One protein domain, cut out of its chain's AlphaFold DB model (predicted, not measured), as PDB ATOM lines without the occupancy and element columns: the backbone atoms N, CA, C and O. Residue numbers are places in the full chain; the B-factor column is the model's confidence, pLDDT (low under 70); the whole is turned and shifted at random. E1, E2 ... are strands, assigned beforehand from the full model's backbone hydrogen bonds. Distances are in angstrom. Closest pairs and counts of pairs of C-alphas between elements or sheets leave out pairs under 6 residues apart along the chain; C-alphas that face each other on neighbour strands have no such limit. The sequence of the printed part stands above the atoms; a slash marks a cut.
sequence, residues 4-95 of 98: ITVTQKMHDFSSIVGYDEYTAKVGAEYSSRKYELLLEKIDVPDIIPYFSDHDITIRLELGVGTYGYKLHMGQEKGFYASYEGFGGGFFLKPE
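This is residues 4 to 95 of the 98 residues of an uncharacterized protein of Bacillus thuringiensis serovar thuringiensis str. IS5056 (UniProt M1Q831). A V-shaped meander, each strand the antiparallel neighbour of the one before: E1, E2 and E3 bend sharply, and the hairpin E4 and E5 fills the space between E3's two arms. Residues 45 to 50 stick out. The 92 printed residues include five strands, E1 to E5, in one branched, strongly twisted antiparallel sheet, all strand. It is only just compact, close to loose: radius of gyration of the C-alphas 14.5 A, spans 41 by 30 by 18 A.

Within hydrogen-bond range, E3, residues 56 to 73, pairs on one side with E2, residues 23 to 42 (N 35 and O 62, 2.7 A). On its other side, staggered, are E5, residues 86 to 94 (N 59 and O 91, 2.8 A), and E4, residues 77 to 83 (N 70 and O 80, 2.8 A). E4 and E5 also pair, N 81 and O 88, 2.9 A. Edge strand E1, residues 4 to 20, pairs with E2, N 9 and O 34, 2.8 A. Bends are 110 degrees at residue 11, 133 at 28 and 158 at 67.

E1 begins at C-alpha 4, (154.291, 248.667, 178.833), and measures 27.9 A; E2 25.6 A, E3 16.5 A, E4 20.4 A. E5, 26.9 A, ends at C-alpha 94, (158.306, 262.052, 187.581).

The printed part has no cut; the link E2 to E3 is long. Residues 16 to 24 and 40 to 55 are among those under pLDDT 70.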
ATOM      1  N   ILE A   4     153.330 249.565 178.203       73.00
ATOM      2  CA  ILE A   4     154.291 248.667 178.833       73.00
ATOM      3  C   ILE A   4     155.264 248.238 177.750       73.00
ATOM      4  O   ILE A   4     154.977 247.344 176.949       73.00
ATOM      5  N   THR A   5     156.440 248.849 177.757       79.56
ATOM      6  CA  THR A   5     157.504 248.512 176.822       79.56
ATOM      7  C   THR A   5     158.509 247.585 177.498       79.56
ATOM      8  O   THR A   5     159.130 247.927 178.505       79.56
ATOM      9  N   VAL A   6     158.692 246.390 176.930       80.12
ATOM     10  CA  VAL A   6     159.695 245.414 177.379       80.12
ATOM     11  C   VAL A   6     160.840 245.377 176.378       80.12
ATOM     12  O   VAL A   6     160.651 245.011 175.220       80.12
ATOM     13  N   THR A   7     162.044 245.714 176.829       82.94
ATOM     14  CA  THR A   7     163.262 245.666 176.017       82.94
ATOM     15  C   THR A   7     164.207 244.612 176.573       82.94
ATOM     16  O   THR A   7     164.491 244.586 177.765       82.94
ATOM     17  N   GLN A   8     164.726 243.743 175.707       82.12
ATOM     18  CA  GLN A   8     165.758 242.776 176.074       82.12
ATOM     19  C   GLN A   8     167.075 243.144 175.389       82.12
ATOM     20  O   GLN A   8     167.133 243.260 174.165       82.12
ATOM     21  N   LYS A   9     168.148 243.257 176.170       81.31
ATOM     22  CA  LYS A   9     169.517 243.474 175.695       81.31
ATOM     23  C   LYS A   9     170.413 242.301 176.080       81.31
ATOM     24  O   LYS A   9     170.260 241.694 177.139       81.31
ATOM     25  N   MET A  10     171.355 241.971 175.204       80.12
ATOM     26  CA  MET A  10     172.387 240.959 175.437       80.12
ATOM     27  C   MET A  10     173.758 241.630 175.402       80.12
ATOM     28  O   MET A  10     174.019 242.416 174.497       80.12
ATOM     29  N   HIS A  11     174.619 241.288 176.362       77.38
ATOM     30  CA  HIS A  11     175.975 241.825 176.526       77.38
ATOM     31  C   HIS A  11     175.991 243.357 176.643       77.38
ATOM     32  O   HIS A  11     176.620 244.056 175.852       77.38
ATOM     33  N   ASP A  12     175.287 243.870 177.649       76.12
ATOM     34  CA  ASP A  12     175.220 245.296 177.949       76.12
ATOM     35  C   ASP A  12     176.354 245.683 178.906       76.12
ATOM     36  O   ASP A  12     176.494 245.121 179.995       76.12
ATOM     37  N   PHE A  13     177.186 246.632 178.487       77.12
ATOM     38  CA  PHE A  13     178.170 247.276 179.346       77.12
ATOM     39  C   PHE A  13     177.762 248.734 179.501       77.12
ATOM     40  O   PHE A  13     177.721 249.475 178.516       77.12
ATOM     41  N   SER A  14     177.470 249.154 180.730       69.06
ATOM     42  CA  SER A  14     177.050 250.521 181.010       69.06
ATOM     43  C   SER A  14     177.904 251.100 182.128       69.06
ATOM     44  O   SER A  14     177.929 250.609 183.254       69.06
ATOM     45  N   SER A  15     178.615 252.177 181.812       74.50
ATOM     46  CA  SER A  15     179.310 253.005 182.788       74.50
ATOM     47  C   SER A  15     178.662 254.381 182.805       74.50
ATOM     48  O   SER A  15     178.411 254.991 181.766       74.50
ATOM     49  N   ILE A  16     178.354 254.867 184.003       69.50
ATOM     50  CA  ILE A  16     177.856 256.221 184.207       69.50
ATOM     51  C   ILE A  16     178.770 256.939 185.188       69.50
ATOM     52  O   ILE A  16     178.994 256.505 186.318       69.50
ATOM     53  N   VAL A  17     179.306 258.064 184.736       69.25
ATOM     54  CA  VAL A  17     180.023 259.002 185.587       69.25
ATOM     55  C   VAL A  17     179.525 260.390 185.212       69.25
ATOM     56  O   VAL A  17     179.616 260.802 184.058       69.25
ATOM     57  N   GLY A  18     178.890 261.077 186.155       69.06
ATOM     58  CA  GLY A  18     178.292 262.374 185.872       69.06
ATOM     59  C   GLY A  18     177.880 263.123 187.127       69.06
ATOM     60  O   GLY A  18     177.543 262.527 188.149       69.06
ATOM     61  N   TYR A  19     177.888 264.444 187.017       58.47
ATOM     62  CA  TYR A  19     177.343 265.356 188.010       58.47
ATOM     63  C   TYR A  19     176.196 266.110 187.345       58.47
ATOM     64  O   TYR A  19     176.389 266.719 186.296       58.47
ATOM     65  N   ASP A  20     175.003 266.014 187.922       54.19
ATOM     66  CA  ASP A  20     173.791 266.651 187.410       54.19
ATOM     67  C   ASP A  20     173.307 267.621 188.481       54.19
ATOM     68  O   ASP A  20     172.870 267.142 189.524       54.19
ATOM     69  N   GLU A  21     173.526 268.922 188.236       47.88
ATOM     70  CA  GLU A  21     173.256 270.189 188.965       47.88
ATOM     71  C   GLU A  21     173.194 270.205 190.515       47.88
ATOM     72  O   GLU A  21     173.610 271.190 191.114       47.88
ATOM     73  N   TYR A  22     172.792 269.127 191.190       50.31
ATOM     74  CA  TYR A  22     172.835 268.917 192.643       50.31
ATOM     75  C   TYR A  22     173.130 267.466 193.102       50.31
ATOM     76  O   TYR A  22     173.134 267.194 194.302       50.31
ATOM     77  N   THR A  23     173.383 266.519 192.190       55.25
ATOM     78  CA  THR A  23     173.362 265.069 192.482       55.25
ATOM     79  C   THR A  23     174.323 264.257 191.611       55.25
ATOM     80  O   THR A  23     174.409 264.440 190.396       55.25
ATOM     81  N   ALA A  24     175.056 263.335 192.246       64.19
ATOM     82  CA  ALA A  24     176.036 262.478 191.586       64.19
ATOM     83  C   ALA A  24     175.366 261.257 190.934       64.19
ATOM     84  O   ALA A  24     174.497 260.609 191.523       64.19
ATOM     85  N   LYS A  25     175.804 260.933 189.718       73.81
ATOM     86  CA  LYS A  25     175.502 259.685 189.018       73.81
ATOM     87  C   LYS A  25     176.806 258.898 188.946       73.81
ATOM     88  O   LYS A  25     177.769 259.351 188.324       73.81
ATOM     89  N   VAL A  26     176.852 257.743 189.600       75.44
ATOM     90  CA  VAL A  26     178.038 256.882 189.598       75.44
ATOM     91  C   VAL A  26     177.633 255.424 189.502       75.44
ATOM     92  O   VAL A  26     176.708 254.964 190.173       75.44
ATOM     93  N   GLY A  27     178.322 254.692 188.642       76.19
ATOM     94  CA  GLY A  27     178.072 253.277 188.482       76.19
ATOM     95  C   GLY A  27     178.814 252.673 187.314       76.19
ATOM     96  O   GLY A  27     179.036 253.314 186.288       76.19
ATOM     97  N   ALA A  28     179.158 251.409 187.472       76.06
ATOM     98  CA  ALA A  28     179.594 250.554 186.390       76.06
ATOM     99  C   ALA A  28     178.830 249.243 186.544       76.06
ATOM    100  O   ALA A  28     178.880 248.618 187.604       76.06
ATOM    101  N   GLU A  29     178.107 248.860 185.500       77.50
ATOM    102  CA  GLU A  29     177.428 247.577 185.401       77.50
ATOM    103  C   GLU A  29     177.891 246.860 184.130       77.50
ATOM    104  O   GLU A  29     178.068 247.455 183.062       77.50
ATOM    105  N   TYR A  30     178.060 245.555 184.252       80.56
ATOM    106  CA  TYR A  30     178.173 244.650 183.124       80.56
ATOM    107  C   TYR A  30     177.076 243.606 183.255       80.56
ATOM    108  O   TYR A  30     177.030 242.928 184.274       80.56
ATOM    109  N   SER A  31     176.226 243.462 182.242       79.50
ATOM    110  CA  SER A  31     175.109 242.516 182.213       79.50
ATOM    111  C   SER A  31     175.192 241.612 180.986       79.50
ATOM    112  O   SER A  31     175.114 242.082 179.851       79.50
ATOM    113  N   SER A  32     175.266 240.290 181.176       84.44
ATOM    114  CA  SER A  32     175.175 239.352 180.044       84.44
ATOM    115  C   SER A  32     173.786 239.336 179.397       84.44
ATOM    116  O   SER A  32     173.682 239.299 178.172       84.44
ATOM    117  N   ARG A  33     172.710 239.389 180.185       84.94
ATOM    118  CA  ARG A  33     171.339 239.615 179.700       84.94
ATOM    119  C   ARG A  33     170.679 240.658 180.568       84.94
ATOM    120  O   ARG A  33     170.748 240.546 181.783       84.94
ATOM    121  N   LYS A  34     170.019 241.626 179.954       83.75
ATOM    122  CA  LYS A  34     169.293 242.684 180.642       83.75
ATOM    123  C   LYS A  34     167.885 242.781 180.069       83.75
ATOM    124  O   LYS A  34     167.697 242.691 178.860       83.75
ATOM    125  N   TYR A  35     166.913 242.925 180.945       84.56
ATOM    126  CA  TYR A  35     165.504 243.113 180.660       84.56
ATOM    127  C   TYR A  35     165.115 244.452 181.267       84.56
ATOM    128  O   TYR A  35     165.235 244.650 182.471       84.56
ATOM    129  N   GLU A  36     164.684 245.379 180.437       84.94
ATOM    130  CA  GLU A  36     164.211 246.692 180.845       84.94
ATOM    131  C   GLU A  36     162.701 246.716 180.629       84.94
ATOM    132  O   GLU A  36     162.212 246.454 179.530       84.94
ATOM    133  N   LEU A  37     161.961 246.985 181.694       85.75
ATOM    134  CA  LEU A  37     160.524 247.186 181.692       85.75
ATOM    135  C   LEU A  37     160.290 248.676 181.899       85.75
ATOM    136  O   LEU A  37     160.622 249.217 182.953       85.75
ATOM    137  N   LEU A  38     159.746 249.338 180.890       82.12
ATOM    138  CA  LEU A  38     159.347 250.733 180.957       82.12
ATOM    139  C   LEU A  38     157.825 250.789 181.075       82.12
ATOM    140  O   LEU A  38     157.112 250.274 180.218       82.12
ATOM    141  N   LEU A  39     157.358 251.372 182.170       79.31
ATOM    142  CA  LEU A  39     155.960 251.642 182.461       79.31
ATOM    143  C   LEU A  39     155.781 253.155 182.352       79.31
ATOM    144  O   LEU A  39     156.228 253.898 183.230       79.31
ATOM    145  N   GLU A  40     155.185 253.606 181.259       69.19
ATOM    146  CA  GLU A  40     154.956 255.027 180.997       69.19
ATOM    147  C   GLU A  40     153.504 255.385 181.320       69.19
ATOM    148  O   GLU A  40     152.594 254.585 181.085       69.19
ATOM    149  N   LYS A  41     153.279 256.609 181.816       63.66
ATOM    150  CA  LYS A  41     151.934 257.177 182.028       63.66
ATOM    151  C   LYS A  41     151.066 256.358 182.982       63.66
ATOM    152  O   LYS A  41     149.919 256.017 182.676       63.66
ATOM    153  N   ILE A  42     151.616 256.023 184.149       64.56
ATOM    154  CA  ILE A  42     150.798 255.484 185.237       64.56
ATOM    155  C   ILE A  42     149.940 256.634 185.764       64.56
ATOM    156  O   ILE A  42     150.430 257.500 186.490       64.56
ATOM    157  N   ASP A  43     148.668 256.643 185.367       56.50
ATOM    158  CA  ASP A  43     147.675 257.590 185.865       56.50
ATOM    159  C   ASP A  43     147.394 257.250 187.333       56.50
ATOM    160  O   ASP A  43     146.773 256.235 187.662       56.50
ATOM    161  N   VAL A  44     147.952 258.054 188.236       56.38
ATOM    162  CA  VAL A  44     147.675 257.919 189.663       56.38
ATOM    163  C   VAL A  44     146.236 258.395 189.864       56.38
ATOM    164  O   VAL A  44     145.957 259.561 189.584       56.38
ATOM    165  N   PRO A  45     145.310 257.533 190.327       46.88
ATOM    166  CA  PRO A  45     143.925 257.935 190.517       46.88
ATOM    167  C   PRO A  45     143.865 259.143 191.458       46.88
ATOM    168  O   PRO A  45     144.621 259.204 192.430       46.88
ATOM    169  N   ASP A  46     142.932 260.054 191.170       53.94
ATOM    170  CA  ASP A  46     142.685 261.403 191.732       53.94
ATOM    171  C   ASP A  46     142.538 261.497 193.275       53.94
ATOM    172  O   ASP A  46     142.128 262.503 193.844       53.94
ATOM    173  N   ILE A  47     142.867 260.429 193.999       51.62
ATOM    174  CA  ILE A  47     142.786 260.289 195.450       51.62
ATOM    175  C   ILE A  47     143.875 261.095 196.190       51.62
ATOM    176  O   ILE A  47     143.746 261.320 197.393       51.62
ATOM    177  N   ILE A  48     144.935 261.546 195.495       53.56
ATOM    178  CA  ILE A  48     146.004 262.399 196.046       53.56
ATOM    179  C   ILE A  48     146.189 263.644 195.147       53.56
ATOM    180  O   ILE A  48     146.842 263.545 194.108       53.56
ATOM    181  N   PRO A  49     145.725 264.843 195.558       48.78
ATOM    182  CA  PRO A  49     145.712 266.055 194.719       48.78
ATOM    183  C   PRO A  49     147.101 266.591 194.333       48.78
ATOM    184  O   PRO A  49     147.213 267.479 193.496       48.78
ATOM    185  N   TYR A  50     148.172 266.067 194.934       51.09
ATOM    186  CA  TYR A  50     149.555 266.415 194.592       51.09
ATOM    187  C   TYR A  50     150.079 265.659 193.354       51.09
ATOM    188  O   TYR A  50     151.082 266.057 192.776       51.09
ATOM    189  N   PHE A  51     149.417 264.564 192.960       49.62
ATOM    190  CA  PHE A  51     149.850 263.671 191.878       49.62
ATOM    191  C   PHE A  51     148.829 263.541 190.733       49.62
ATOM    192  O   PHE A  51     149.141 262.872 189.753       49.62
ATOM    193  N   SER A  52     147.665 264.211 190.797       48.50
ATOM    194  CA  SER A  52     146.666 264.226 189.702       48.50
ATOM    195  C   SER A  52     147.237 264.698 188.359       48.50
ATOM    196  O   SER A  52     146.783 264.262 187.300       48.50
ATOM    197  N   ASP A  53     148.247 265.570 188.400       52.38
ATOM    198  CA  ASP A  53     148.793 266.267 187.231       52.38
ATOM    199  C   ASP A  53     150.204 265.784 186.839       52.38
ATOM    200  O   ASP A  53     150.993 266.506 186.240       52.38
ATOM    201  N   HIS A  54     150.591 264.571 187.228       58.34
ATOM    202  CA  HIS A  54     151.937 264.075 186.953       58.34
ATOM    203  C   HIS A  54     151.893 262.654 186.410       58.34
ATOM    204  O   HIS A  54     151.570 261.713 187.135       58.34
ATOM    205  N   ASP A  55     152.254 262.493 185.137       64.25
ATOM    206  CA  ASP A  55     152.585 261.186 184.588       64.25
ATOM    207  C   ASP A  55     153.875 260.690 185.255       64.25
ATOM    208  O   ASP A  55     154.926 261.333 185.201       64.25
ATOM    209  N   ILE A  56     153.805 259.537 185.918       70.50
ATOM    210  CA  ILE A  56     154.992 258.899 186.485       70.50
ATOM    211  C   ILE A  56     155.466 257.831 185.509       70.50
ATOM    212  O   ILE A  56     154.724 256.902 185.182       70.50
ATOM    213  N   THR A  57     156.726 257.944 185.096       76.56
ATOM    214  CA  THR A  57     157.412 256.914 184.323       76.56
ATOM    215  C   THR A  57     158.263 256.072 185.269       76.56
ATOM    216  O   THR A  57     159.160 256.577 185.956       76.56
ATOM    217  N   ILE A  58     157.978 254.771 185.322       80.25
ATOM    218  CA  ILE A  58     158.725 253.795 186.119       80.25
ATOM    219  C   ILE A  58     159.507 252.902 185.165       80.25
ATOM    220  O   ILE A  58     158.940 252.259 184.286       80.25
ATOM    221  N   ARG A  59     160.817 252.814 185.360       84.94
ATOM    222  CA  ARG A  59     161.688 251.900 184.629       84.94
ATOM    223  C   ARG A  59     162.263 250.872 185.593       84.94
ATOM    224  O   ARG A  59     162.970 251.220 186.533       84.94
ATOM    225  N   LEU A  60     161.965 249.603 185.364       85.88
ATOM    226  CA  LEU A  60     162.537 248.476 186.092       85.88
ATOM    227  C   LEU A  60     163.568 247.801 185.196       85.88
ATOM    228  O   LEU A  60     163.308 247.531 184.030       85.88
ATOM    229  N   GLU A  61     164.736 247.501 185.734       84.88
ATOM    230  CA  GLU A  61     165.802 246.810 185.022       84.88
ATOM    231  C   GLU A  61     166.124 245.509 185.760       84.88
ATOM    232  O   GLU A  61     166.369 245.509 186.961       84.88
ATOM    233  N   LEU A  62     166.150 244.387 185.053       85.56
ATOM    234  CA  LEU A  62     166.490 243.068 185.575       85.56
ATOM    235  C   LEU A  62     167.616 242.493 184.727       85.56
ATOM    236  O   LEU A  62     167.502 242.394 183.514       85.56
ATOM    237  N   GLY A  63     168.719 242.112 185.346       83.12
ATOM    238  CA  GLY A  63     169.884 241.556 184.682       83.12
ATOM    239  C   GLY A  63     170.210 240.148 185.166       83.12
ATOM    240  O   GLY A  63     170.030 239.811 186.333       83.12
ATOM    241  N   VAL A  64     170.696 239.311 184.255       83.88
ATOM    242  CA  VAL A  64     171.207 237.964 184.517       83.88
ATOM    243  C   VAL A  64     172.635 237.889 183.988       83.88
ATOM    244  O   VAL A  64     172.922 238.307 182.865       83.88
ATOM    245  N   GLY A  65     173.535 237.344 184.798       83.06
ATOM    246  CA  GLY A  65     174.974 237.490 184.608       83.06
ATOM    247  C   GLY A  65     175.436 238.931 184.827       83.06
ATOM    248  O   GLY A  65     176.276 239.409 184.067       83.06
ATOM    249  N   THR A  66     174.852 239.640 185.800       82.62
ATOM    250  CA  THR A  66     175.171 241.047 186.058       82.62
ATOM    251  C   THR A  66     176.163 241.236 187.196       82.62
ATOM    252  O   THR A  66     176.003 240.686 188.286       82.62
ATOM    253  N   TYR A  67     177.159 242.083 186.958       81.56
ATOM    254  CA  TYR A  67     178.159 242.506 187.927       81.56
ATOM    255  C   TYR A  67     178.231 244.029 188.009       81.56
ATOM    256  O   TYR A  67     178.458 244.699 187.001       81.56
ATOM    257  N   GLY A  68     178.087 244.555 189.224       80.88
ATOM    258  CA  GLY A  68     178.285 245.964 189.535       80.88
ATOM    259  C   GLY A  68     177.040 246.647 190.091       80.88
ATOM    260  O   GLY A  68     176.068 246.006 190.494       80.88
ATOM    261  N   TYR A  69     177.092 247.972 190.152       78.81
ATOM    262  CA  TYR A  69     175.999 248.794 190.658       78.81
ATOM    263  C   TYR A  69     175.910 250.104 189.881       78.81
ATOM    264  O   TYR A  69     176.896 250.597 189.325       78.81
ATOM    265  N   LYS A  70     174.712 250.683 189.881       80.00
ATOM    266  CA  LYS A  70     174.396 251.970 189.273       80.00
ATOM    267  C   LYS A  70     173.568 252.787 190.241       80.00
ATOM    268  O   LYS A  70     172.537 252.324 190.708       80.00
ATOM    269  N   LEU A  71     173.986 254.007 190.529       78.88
ATOM    270  CA  LEU A  71     173.230 254.922 191.375       78.88
ATOM    271  C   LEU A  71     172.920 256.183 190.578       78.88
ATOM    272  O   LEU A  71     173.826 256.854 190.079       78.88
ATOM    273  N   HIS A  72     171.631 256.499 190.463       75.88
ATOM    274  CA  HIS A  72     171.133 257.743 189.891       75.88
ATOM    275  C   HIS A  72     170.373 258.505 190.966       75.88
ATOM    276  O   HIS A  72     169.300 258.098 191.405       75.88
ATOM    277  N   MET A  73     170.935 259.626 191.401       68.31
ATOM    278  CA  MET A  73     170.290 260.490 192.390       68.31
ATOM    279  C   MET A  73     169.670 261.758 191.776       68.31
ATOM    280  O   MET A  73     169.144 262.566 192.528       68.31
ATOM    281  N   GLY A  74     169.721 261.932 190.447       69.69
ATOM    282  CA  GLY A  74     169.309 263.153 189.732       69.69
ATOM    283  C   GLY A  74     167.806 263.321 189.491       69.69
ATOM    284  O   GLY A  74     166.985 262.918 190.311       69.69
ATOM    285  N   GLN A  75     167.443 263.937 188.354       65.06
ATOM    286  CA  GLN A  75     166.040 264.051 187.903       65.06
ATOM    287  C   GLN A  75     165.349 262.687 187.793       65.06
ATOM    288  O   GLN A  75     164.179 262.550 188.136       65.06
ATOM    289  N   GLU A  76     166.090 261.678 187.341       69.38
ATOM    290  CA  GLU A  76     165.694 260.282 187.446       69.38
ATOM    291  C   GLU A  76     166.320 259.720 188.726       69.38
ATOM    292  O   GLU A  76     167.549 259.709 188.876       69.38
ATOM    293  N   LYS A  77     165.471 259.316 189.674       78.69
ATOM    294  CA  LYS A  77     165.899 258.737 190.948       78.69
ATOM    295  C   LYS A  77     165.792 257.233 190.856       78.69
ATOM    296  O   LYS A  77     164.704 256.692 190.683       78.69
ATOM    297  N   GLY A  78     166.911 256.552 191.015       79.88
ATOM    298  CA  GLY A  78     166.924 255.110 190.938       79.88
ATOM    299  C   GLY A  78     168.248 254.509 191.328       79.88
ATOM    300  O   GLY A  78     169.287 255.170 191.392       79.88
ATOM    301  N   PHE A  79     168.206 253.218 191.590       82.38
ATOM    302  CA  PHE A  79     169.412 252.451 191.785       82.38
ATOM    303  C   PHE A  79     169.280 251.102 191.116       82.38
ATOM    304  O   PHE A  79     168.193 250.552 190.969       82.38
ATOM    305  N   TYR A  80     170.431 250.576 190.750       82.25
ATOM    306  CA  TYR A  80     170.629 249.250 190.232       82.25
ATOM    307  C   TYR A  80     171.714 248.597 191.069       82.25
ATOM    308  O   TYR A  80     172.794 249.163 191.257       82.25
ATOM    309  N   ALA A  81     171.441 247.403 191.563       81.50
ATOM    310  CA  ALA A  81     172.410 246.611 192.293       81.50
ATOM    311  C   ALA A  81     172.431 245.205 191.713       81.50
ATOM    312  O   ALA A  81     171.389 244.668 191.340       81.50
ATOM    313  N   SER A  82     173.613 244.600 191.658       82.00
ATOM    314  CA  SER A  82     173.732 243.182 191.366       82.00
ATOM    315  C   SER A  82     174.279 242.391 192.543       82.00
ATOM    316  O   SER A  82     175.134 242.854 193.298       82.00
ATOM    317  N   TYR A  83     173.740 241.190 192.710       77.75
ATOM    318  CA  TYR A  83     174.104 240.236 193.739       77.75
ATOM    319  C   TYR A  83     174.147 238.834 193.129       77.75
ATOM    320  O   TYR A  83     173.213 238.419 192.446       77.75
ATOM    321  N   GLU A  84     175.261 238.127 193.327       81.56
ATOM    322  CA  GLU A  84     175.468 236.747 192.850       81.56
ATOM    323  C   GLU A  84     175.149 236.525 191.355       81.56
ATOM    324  O   GLU A  84     174.619 235.496 190.947       81.56
ATOM    325  N   GLY A  85     175.478 237.507 190.508       78.56
ATOM    326  CA  GLY A  85     175.243 237.425 189.065       78.56
ATOM    327  C   GLY A  85     173.811 237.749 188.636       78.56
ATOM    328  O   GLY A  85     173.524 237.693 187.446       78.56
ATOM    329  N   PHE A  86     172.917 238.138 189.542       81.25
ATOM    330  CA  PHE A  86     171.612 238.702 189.202       81.25
ATOM    331  C   PHE A  86     171.596 240.184 189.548       81.25
ATOM    332  O   PHE A  86     171.988 240.580 190.639       81.25
ATOM    333  N   GLY A  87     171.177 241.014 188.604       83.19
ATOM    334  CA  GLY A  87     171.055 242.451 188.784       83.19
ATOM    335  C   GLY A  87     169.603 242.889 188.781       83.19
ATOM    336  O   GLY A  87     168.778 242.342 188.058       83.19
ATOM    337  N   GLY A  88     169.278 243.869 189.605       85.56
ATOM    338  CA  GLY A  88     167.951 244.448 189.685       85.56
ATOM    339  C   GLY A  88     168.068 245.930 189.984       85.56
ATOM    340  O   GLY A  88     168.823 246.336 190.868       85.56
ATOM    341  N   GLY A  89     167.318 246.740 189.256       84.06
ATOM    342  CA  GLY A  89     167.233 248.161 189.507       84.06
ATOM    343  C   GLY A  89     165.863 248.718 189.209       84.06
ATOM    344  O   GLY A  89     165.086 248.159 188.436       84.06
ATOM    345  N   PHE A  90     165.572 249.834 189.851       84.38
ATOM    346  CA  PHE A  90     164.377 250.605 189.586       84.38
ATOM    347  C   PHE A  90     164.752 252.072 189.473       84.38
ATOM    348  O   PHE A  90     165.580 252.583 190.229       84.38
ATOM    349  N   PHE A  91     164.120 252.737 188.522       83.00
ATOM    350  CA  PHE A  91     164.325 254.127 188.182       83.00
ATOM    351  C   PHE A  91     162.961 254.781 188.061       83.00
ATOM    352  O   PHE A  91     162.065 254.294 187.377       83.00
ATOM    353  N   LEU A  92     162.801 255.871 188.790       79.75
ATOM    354  CA  LEU A  92     161.582 256.646 188.868       79.75
ATOM    355  C   LEU A  92     161.872 258.003 188.254       79.75
ATOM    356  O   LEU A  92     162.775 258.721 188.703       79.75
ATOM    357  N   LYS A  93     161.085 258.357 187.246       77.12
ATOM    358  CA  LYS A  93     161.135 259.662 186.616       77.12
ATOM    359  C   LYS A  93     159.743 260.295 186.694       77.12
ATOM    360  O   LYS A  93     158.844 259.860 185.978       77.12
ATOM    361  N   PRO A  94     159.536 261.278 187.585       67.12
ATOM    362  CA  PRO A  94     158.306 262.052 187.581       67.12
ATOM    363  C   PRO A  94     158.328 263.003 186.377       67.12
ATOM    364  O   PRO A  94     159.214 263.854 186.278       67.12
ATOM    365  N   GLU A  95     157.369 262.864 185.467       61.38
ATOM    366  CA  GLU A  95     157.094 263.856 184.430       61.38
ATOM    367  C   GLU A  95     155.937 264.759 184.883       61.38
ATOM    368  O   GLU A  95     155.082 264.390 185.690       61.38
TER     369      GLU A  95